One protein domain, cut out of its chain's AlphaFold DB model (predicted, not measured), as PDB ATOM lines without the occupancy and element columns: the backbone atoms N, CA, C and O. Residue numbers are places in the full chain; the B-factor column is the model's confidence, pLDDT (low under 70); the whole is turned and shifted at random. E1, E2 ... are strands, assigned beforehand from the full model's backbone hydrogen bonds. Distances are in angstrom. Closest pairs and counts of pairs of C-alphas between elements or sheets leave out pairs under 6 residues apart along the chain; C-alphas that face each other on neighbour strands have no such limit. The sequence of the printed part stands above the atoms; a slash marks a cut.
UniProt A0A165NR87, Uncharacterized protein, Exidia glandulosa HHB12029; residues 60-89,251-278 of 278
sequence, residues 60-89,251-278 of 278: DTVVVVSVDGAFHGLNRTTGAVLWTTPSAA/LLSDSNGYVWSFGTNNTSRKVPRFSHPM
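This is residues 60 to 89 and 251 to 278 of the 278 residues of an uncharacterized protein of Exidia glandulosa HHB12029 (UniProt A0A165NR87). Two small three-stranded sheets, E1 E2 E3 and E4 E5 E6, make two loose layers, only partly face to face and shifted along the long axis, and a loop, residues 264 to 269, sticks out at one end. Each sheet is a meander, each strand the antiparallel neighbour of the one before, in the order E1 E2 E3 and E4 E5 E6. The printed part has 58 residues with six named strands and no named helix, class all strand, though the strands hold under half of the residues, 27 of 58. The whole is only just compact, close to loose, with a radius of gyration of the C-alphas of 12.4 A, and it is flat, spanning 44 by 24 by 13 A.

Find C-alpha 61 at (170.374, 196.847, 169.624); from there E1 runs over residues 61 to 65, 13.2 A from first to last C-alpha. E2, residues 71 to 75, measures 13.4 A, and E3, residues 81 to 85, 11.0 A. After the cut, look at C-alpha 251 at (159.830, 201.644, 165.474), where E4, residues 251 to 253, begins. E5, residues 258 to 263, is the longest strand, at 16.8 A. E6, residues 275 to 277, ends at C-alpha 277, (167.780, 204.206, 154.884).

Start with the sheet E1 E2 E3, where E2 is the inner strand. E1 and E2 form a hairpin at 150 degrees between their directions; look for N 62 and O 74, 2.8 A apart and within hydrogen-bond range. E2 and E3 form a hairpin at 169 degrees, with N 73 and O 83 at 2.9 A. In the other sheet E5 is the inner strand. The hairpin of E4 and E5 stands at 154 degrees, with N 260 and O 252 at 2.8 A. E5 and E6 form a hairpin at 162 degrees, with N 259 and O 276 at 3.1 A. Between the sheets, E1 and E5 are apart, for instance, and E3 and E6 are only just apart, with their closest C-alphas 8.1 A from each other.

The two C-alphas farthest apart are those of Ala 88 and Thr 267, 43.6 A. Residues 90 to 250 are not printed, and C-alphas 89 and 251 are 24.3 A apart across this cut. Of the links that are printed whole, E5 to E6 is long, with 11 residues, and the others are tight. The mean pLDDT of the printed part is 81.5; look for values under 70 at residue 88, residues 266 to 272, residue 275 and residues 277 to 278, the last being the chain's last residue.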
ATOM      1  N   ASP A  60     170.409 197.800 173.714       88.25
ATOM      2  CA  ASP A  60     170.340 198.975 172.841       88.25
ATOM      3  C   ASP A  60     170.455 198.622 171.351       88.25
ATOM      4  O   ASP A  60     170.621 199.514 170.519       88.25
ATOM      5  N   THR A  61     170.329 197.342 171.000       88.69
ATOM      6  CA  THR A  61     170.374 196.847 169.624       88.69
ATOM      7  C   THR A  61     168.996 196.373 169.183       88.69
ATOM      8  O   THR A  61     168.310 195.656 169.906       88.69
ATOM      9  N   VAL A  62     168.596 196.752 167.972       90.00
ATOM     10  CA  VAL A  62     167.393 196.268 167.290       90.00
ATOM     11  C   VAL A  62     167.823 195.537 166.033       90.00
ATOM     12  O   VAL A  62     168.589 196.084 165.244       90.00
ATOM     13  N   VAL A  63     167.295 194.335 165.822       89.38
ATOM     14  CA  VAL A  63     167.489 193.601 164.572       89.38
ATOM     15  C   VAL A  63     166.351 193.936 163.612       89.38
ATOM     16  O   VAL A  63     165.176 193.802 163.953       89.38
ATOM     17  N   VAL A  64     166.703 194.377 162.410       90.19
ATOM     18  CA  VAL A  64     165.775 194.637 161.304       90.19
ATOM     19  C   VAL A  64     166.138 193.719 160.147       90.19
ATOM     20  O   VAL A  64     167.318 193.491 159.892       90.19
ATOM     21  N   VAL A  65     165.132 193.204 159.443       88.06
ATOM     22  CA  VAL A  65     165.333 192.396 158.237       88.06
ATOM     23  C   VAL A  65     164.756 193.129 157.040       88.06
ATOM     24  O   VAL A  65     163.594 193.542 157.056       88.06
ATOM     25  N   SER A  66     165.575 193.316 156.017       88.69
ATOM     26  CA  SER A  66     165.192 193.942 154.756       88.69
ATOM     27  C   SER A  66     164.524 192.934 153.811       88.69
ATOM     28  O   SER A  66     164.552 191.720 154.006       88.69
ATOM     29  N   VAL A  67     163.889 193.433 152.746       86.38
ATOM     30  CA  VAL A  67     163.123 192.601 151.794       86.38
ATOM     31  C   VAL A  67     163.991 191.641 150.976       86.38
ATOM     32  O   VAL A  67     163.526 190.575 150.569       86.38
ATOM     33  N   ASP A  68     165.257 191.997 150.761       84.25
ATOM     34  CA  ASP A  68     166.279 191.136 150.160       84.25
ATOM     35  C   ASP A  68     166.824 190.086 151.147       84.25
ATOM     36  O   ASP A  68     167.616 189.228 150.759       84.25
ATOM     37  N   GLY A  69     166.329 190.102 152.387       85.38
ATOM     38  CA  GLY A  69     166.611 189.140 153.441       85.38
ATOM     39  C   GLY A  69     167.806 189.504 154.314       85.38
ATOM     40  O   GLY A  69     168.099 188.746 155.233       85.38
ATOM     41  N   ALA A  70     168.516 190.606 154.050       88.56
ATOM     42  CA  ALA A  70     169.653 190.997 154.876       88.56
ATOM     43  C   ALA A  70     169.214 191.355 156.306       88.56
ATOM     44  O   ALA A  70     168.131 191.889 156.541       88.56
ATOM     45  N   PHE A  71     170.075 191.041 157.269       89.44
ATOM     46  CA  PHE A  71     169.881 191.386 158.673       89.44
ATOM     47  C   PHE A  71     170.698 192.629 159.003       89.44
ATOM     48  O   PHE A  71     171.864 192.730 158.625       89.44
ATOM     49  N   HIS A  72     170.110 193.549 159.756       91.31
ATOM     50  CA  HIS A  72     170.747 194.783 160.188       91.31
ATOM     51  C   HIS A  72     170.611 194.929 161.697       91.31
ATOM     52  O   HIS A  72     169.498 194.923 162.223       91.31
ATOM     53  N   GLY A  73     171.730 195.116 162.387       92.62
ATOM     54  CA  GLY A  73     171.744 195.555 163.774       92.62
ATOM     55  C   GLY A  73     171.748 197.070 163.817       92.62
ATOM     56  O   GLY A  73     172.673 197.698 163.309       92.62
ATOM     57  N   LEU A  74     170.736 197.672 164.429       93.62
ATOM     58  CA  LEU A  74     170.637 199.113 164.626       93.62
ATOM     59  C   LEU A  74     170.798 199.457 166.097       93.62
ATOM     60  O   LEU A  74     170.197 198.819 166.958       93.62
ATOM     61  N   ASN A  75     171.520 200.531 166.395       92.31
ATOM     62  CA  ASN A  75     171.447 201.145 167.708       92.31
ATOM     63  C   ASN A  75     170.047 201.751 167.891       92.31
ATOM     64  O   ASN A  75     169.666 202.686 167.190       92.31
ATOM     65  N   ARG A  76     169.289 201.245 168.854       87.88
ATOM     66  CA  ARG A  76     167.911 201.644 169.156       87.88
ATOM     67  C   ARG A  76     167.759 203.131 169.460       87.88
ATOM     68  O   ARG A  76     166.712 203.704 169.179       87.88
ATOM     69  N   THR A  77     168.765 203.750 170.068       87.19
ATOM     70  CA  THR A  77     168.697 205.145 170.519       87.19
ATOM     71  C   THR A  77     169.076 206.112 169.405       87.19
ATOM     72  O   THR A  77     168.423 207.145 169.242       87.19
ATOM     73  N   THR A  78     170.119 205.793 168.640       89.50
ATOM     74  CA  THR A  78     170.676 206.695 167.619       89.50
ATOM     75  C   THR A  78     170.229 206.366 166.198       89.50
ATOM     76  O   THR A  78     170.350 207.214 165.317       89.50
ATOM     77  N   GLY A  79     169.746 205.148 165.960       88.19
ATOM     78  CA  GLY A  79     169.456 204.619 164.630       88.19
ATOM     79  C   GLY A  79     170.685 204.252 163.811       88.19
ATOM     80  O   GLY A  79     170.551 203.951 162.628       88.19
ATOM     81  N   ALA A  80     171.885 204.322 164.392       91.88
ATOM     82  CA  ALA A  80     173.111 203.990 163.681       91.88
ATOM     83  C   ALA A  80     173.166 202.488 163.379       91.88
ATOM     84  O   ALA A  80     172.952 201.674 164.276       91.88
ATOM     85  N   VAL A  81     173.503 202.127 162.142       93.31
ATOM     86  CA  VAL A  81     173.803 200.738 161.779       93.31
ATOM     87  C   VAL A  81     175.074 200.304 162.504       93.31
ATOM     88  O   VAL A  81     176.128 200.920 162.355       93.31
ATOM     89  N   LEU A  82     174.950 199.249 163.303       94.25
ATOM     90  CA  LEU A  82     176.042 198.586 164.007       94.25
ATOM     91  C   LEU A  82     176.701 197.545 163.102       94.25
ATOM     92  O   LEU A  82     177.924 197.486 163.013       94.25
ATOM     93  N   TRP A  83     175.882 196.759 162.406       94.38
ATOM     94  CA  TRP A  83     176.318 195.715 161.487       94.38
ATOM     95  C   TRP A  83     175.231 195.422 160.449       94.38
ATOM     96  O   TRP A  83     174.047 195.671 160.680       94.38
ATOM     97  N   THR A  84     175.652 194.869 159.313       92.50
ATOM     98  CA  THR A  84     174.775 194.351 158.259       92.50
ATOM     99  C   THR A  84     175.302 192.997 157.822       92.50
ATOM    100  O   THR A  84     176.481 192.872 157.481       92.50
ATOM    101  N   THR A  85     174.412 192.017 157.763       89.19
ATOM    102  CA  THR A  85     174.736 190.649 157.384       89.19
ATOM    103  C   THR A  85     173.884 190.247 156.191       89.19
ATOM    104  O   THR A  85     172.663 190.130 156.320       89.19
ATOM    105  N   PRO A  86     174.492 190.066 155.007       87.00
ATOM    106  CA  PRO A  86     173.745 189.723 153.810       87.00
ATOM    107  C   PRO A  86     173.138 188.325 153.950       87.00
ATOM    108  O   PRO A  86     173.796 187.396 154.422       87.00
ATOM    109  N   SER A  87     171.897 188.164 153.499       77.88
ATOM    110  CA  SER A  87     171.266 186.850 153.382       77.88
ATOM    111  C   SER A  87     171.464 186.267 151.990       77.88
ATOM    112  O   SER A  87     171.622 186.975 150.996       77.88
ATOM    113  N   ALA A  88     171.429 184.939 151.921       66.56
ATOM    114  CA  ALA A  88     171.450 184.206 150.665       66.56
ATOM    115  C   ALA A  88     170.095 184.231 149.928       66.56
ATOM    116  O   ALA A  88     170.048 183.869 148.747       66.56
ATOM    117  N   ALA A  89     168.997 184.620 150.593       74.44
ATOM    118  CA  ALA A  89     167.655 184.576 150.017       74.44
ATOM    119  C   ALA A  89     166.739 185.731 150.484       74.44
ATOM    120  O   ALA A  89     166.738 186.054 151.673       74.44
ATOM    121  N   LEU A 251     159.199 201.552 166.785       85.88
ATOM    122  CA  LEU A 251     159.830 201.644 165.474       85.88
ATOM    123  C   LEU A 251     158.793 201.443 164.373       85.88
ATOM    124  O   LEU A 251     157.889 200.623 164.523       85.88
ATOM    125  N   LEU A 252     158.923 202.182 163.275       88.19
ATOM    126  CA  LEU A 252     158.111 202.010 162.071       88.19
ATOM    127  C   LEU A 252     158.994 202.108 160.834       88.19
ATOM    128  O   LEU A 252     159.847 202.987 160.759       88.19
ATOM    129  N   SER A 253     158.750 201.250 159.850       86.75
ATOM    130  CA  SER A 253     159.322 201.386 158.513       86.75
ATOM    131  C   SER A 253     158.384 202.165 157.588       86.75
ATOM    132  O   SER A 253     157.163 202.080 157.741       86.75
ATOM    133  N   ASP A 254     158.927 202.883 156.606       86.12
ATOM    134  CA  ASP A 254     158.146 203.485 155.518       86.12
ATOM    135  C   ASP A 254     158.364 202.792 154.161       86.12
ATOM    136  O   ASP A 254     159.156 201.861 154.020       86.12
ATOM    137  N   SER A 255     157.634 203.248 153.139       82.31
ATOM    138  CA  SER A 255     157.700 202.701 151.778       82.31
ATOM    139  C   SER A 255     159.015 202.982 151.046       82.31
ATOM    140  O   SER A 255     159.253 202.399 149.994       82.31
ATOM    141  N   ASN A 256     159.843 203.890 151.564       84.75
ATOM    142  CA  ASN A 256     161.145 204.239 150.999       84.75
ATOM    143  C   ASN A 256     162.286 203.450 151.665       84.75
ATOM    144  O   ASN A 256     163.448 203.740 151.391       84.75
ATOM    145  N   GLY A 257     161.964 202.494 152.544       81.75
ATOM    146  CA  GLY A 257     162.945 201.684 153.263       81.75
ATOM    147  C   GLY A 257     163.520 202.366 154.503       81.75
ATOM    148  O   GLY A 257     164.476 201.856 155.077       81.75
ATOM    149  N   TYR A 258     162.969 203.499 154.950       86.25
ATOM    150  CA  TYR A 258     163.470 204.144 156.162       86.25
ATOM    151  C   TYR A 258     162.876 203.520 157.412       86.25
ATOM    152  O   TYR A 258     161.673 203.268 157.469       86.25
ATOM    153  N   VAL A 259     163.703 203.366 158.446       87.25
ATOM    154  CA  VAL A 259     163.253 203.037 159.804       87.25
ATOM    155  C   VAL A 259     163.232 204.299 160.661       87.25
ATOM    156  O   VAL A 259     164.218 205.034 160.753       87.25
ATOM    157  N   TRP A 260     162.097 204.525 161.313       86.88
ATOM    158  CA  TRP A 260     161.798 205.667 162.164       86.88
ATOM    159  C   TRP A 260     161.602 205.212 163.610       86.88
ATOM    160  O   TRP A 260     160.893 204.238 163.850       86.88
ATOM    161  N   SER A 261     162.160 205.947 164.576       87.12
ATOM    162  CA  SER A 261     161.908 205.744 166.014       87.12
ATOM    163  C   SER A 261     161.107 206.888 166.613       87.12
ATOM    164  O   SER A 261     161.418 208.061 166.393       87.12
ATOM    165  N   PHE A 262     160.102 206.553 167.415       85.25
ATOM    166  CA  PHE A 262     159.219 207.506 168.075       85.25
ATOM    167  C   PHE A 262     159.144 207.213 169.571       85.25
ATOM    168  O   PHE A 262     159.002 206.065 169.976       85.25
ATOM    169  N   GLY A 263     159.191 208.258 170.398       82.69
ATOM    170  CA  GLY A 263     158.928 208.127 171.831       82.69
ATOM    171  C   GLY A 263     157.429 208.055 172.138       82.69
ATOM    172  O   GLY A 263     156.631 208.705 171.461       82.69
ATOM    173  N   THR A 264     157.042 207.320 173.180       78.81
ATOM    174  CA  THR A 264     155.649 207.237 173.666       78.81
ATOM    175  C   THR A 264     155.260 208.386 174.605       78.81
ATOM    176  O   THR A 264     154.087 208.540 174.940       78.81
ATOM    177  N   ASN A 265     156.215 209.226 175.019       78.19
ATOM    178  CA  ASN A 265     155.977 210.293 175.994       78.19
ATOM    179  C   ASN A 265     154.971 211.333 175.459       78.19
ATOM    180  O   ASN A 265     155.153 211.912 174.389       78.19
ATOM    181  N   ASN A 266     153.930 211.597 176.252       54.62
ATOM    182  CA  ASN A 266     152.711 212.334 175.891       54.62
ATOM    183  C   ASN A 266     152.892 213.858 175.680       54.62
ATOM    184  O   ASN A 266     151.926 214.617 175.655       54.62
ATOM    185  N   THR A 267     154.123 214.347 175.552       57.41
ATOM    186  CA  THR A 267     154.415 215.782 175.509       57.41
ATOM    187  C   THR A 267     155.206 216.136 174.257       57.41
ATOM    188  O   THR A 267     156.426 216.010 174.222       57.41
ATOM    189  N   SER A 268     154.472 216.656 173.270       49.47
ATOM    190  CA  SER A 268     154.948 217.507 172.170       49.47
ATOM    191  C   SER A 268     155.576 216.810 170.958       49.47
ATOM    192  O   SER A 268     156.749 216.470 170.958       49.47
ATOM    193  N   ARG A 269     154.773 216.760 169.878       55.03
ATOM    194  CA  ARG A 269     155.118 216.513 168.462       55.03
ATOM    195  C   ARG A 269     155.848 215.179 168.223       55.03
ATOM    196  O   ARG A 269     156.991 215.008 168.617       55.03
ATOM    197  N   LYS A 270     155.195 214.254 167.503       58.91
ATOM    198  CA  LYS A 270     155.780 212.993 167.001       58.91
ATOM    199  C   LYS A 270     156.885 213.286 165.977       58.91
ATOM    200  O   LYS A 270     156.696 213.098 164.779       58.91
ATOM    201  N   VAL A 271     157.997 213.845 166.435       67.12
ATOM    202  CA  VAL A 271     159.202 214.029 165.641       67.12
ATOM    203  C   VAL A 271     160.001 212.743 165.794       67.12
ATOM    204  O   VAL A 271     160.229 212.310 166.928       67.12
ATOM    205  N   PRO A 272     160.382 212.100 164.686       68.38
ATOM    206  CA  PRO A 272     161.216 210.920 164.761       68.38
ATOM    207  C   PRO A 272     162.560 211.259 165.408       68.38
ATOM    208  O   PRO A 272     163.134 212.318 165.153       68.38
ATOM    209  N   ARG A 273     163.064 210.355 166.250       70.19
ATOM    210  CA  ARG A 273     164.383 210.500 166.884       70.19
ATOM    211  C   ARG A 273     165.519 210.325 165.882       70.19
ATOM    212  O   ARG A 273     166.542 210.988 166.004       70.19
ATOM    213  N   PHE A 274     165.318 209.460 164.895       76.94
ATOM    214  CA  PHE A 274     166.231 209.246 163.781       76.94
ATOM    215  C   PHE A 274     165.477 208.719 162.556       76.94
ATOM    216  O   PHE A 274     164.330 208.270 162.663       76.94
ATOM    217  N   SER A 275     166.167 208.756 161.417       68.00
ATOM    218  CA  SER A 275     165.791 208.107 160.163       68.00
ATOM    219  C   SER A 275     167.028 207.440 159.571       68.00
ATOM    220  O   SER A 275     168.053 208.113 159.419       68.00
ATOM    221  N   HIS A 276     166.940 206.162 159.213       70.00
ATOM    222  CA  HIS A 276     168.024 205.463 158.520       70.00
ATOM    223  C   HIS A 276     167.498 204.771 157.259       70.00
ATOM    224  O   HIS A 276     166.486 204.081 157.382       70.00
ATOM    225  N   PRO A 277     168.129 204.959 156.083       62.59
ATOM    226  CA  PRO A 277     167.780 204.206 154.884       62.59
ATOM    227  C   PRO A 277     168.280 202.763 155.017       62.59
ATOM    228  O   PRO A 277     169.440 202.559 155.378       62.59
ATOM    229  N   MET A 278     167.418 201.792 154.721       59.53
ATOM    230  CA  MET A 278     167.778 200.376 154.594       59.53
ATOM    231  C   MET A 278     167.848 199.968 153.127       59.53
ATOM    232  O   MET A 278     166.977 200.423 152.349       59.53
TER     233      MET A 278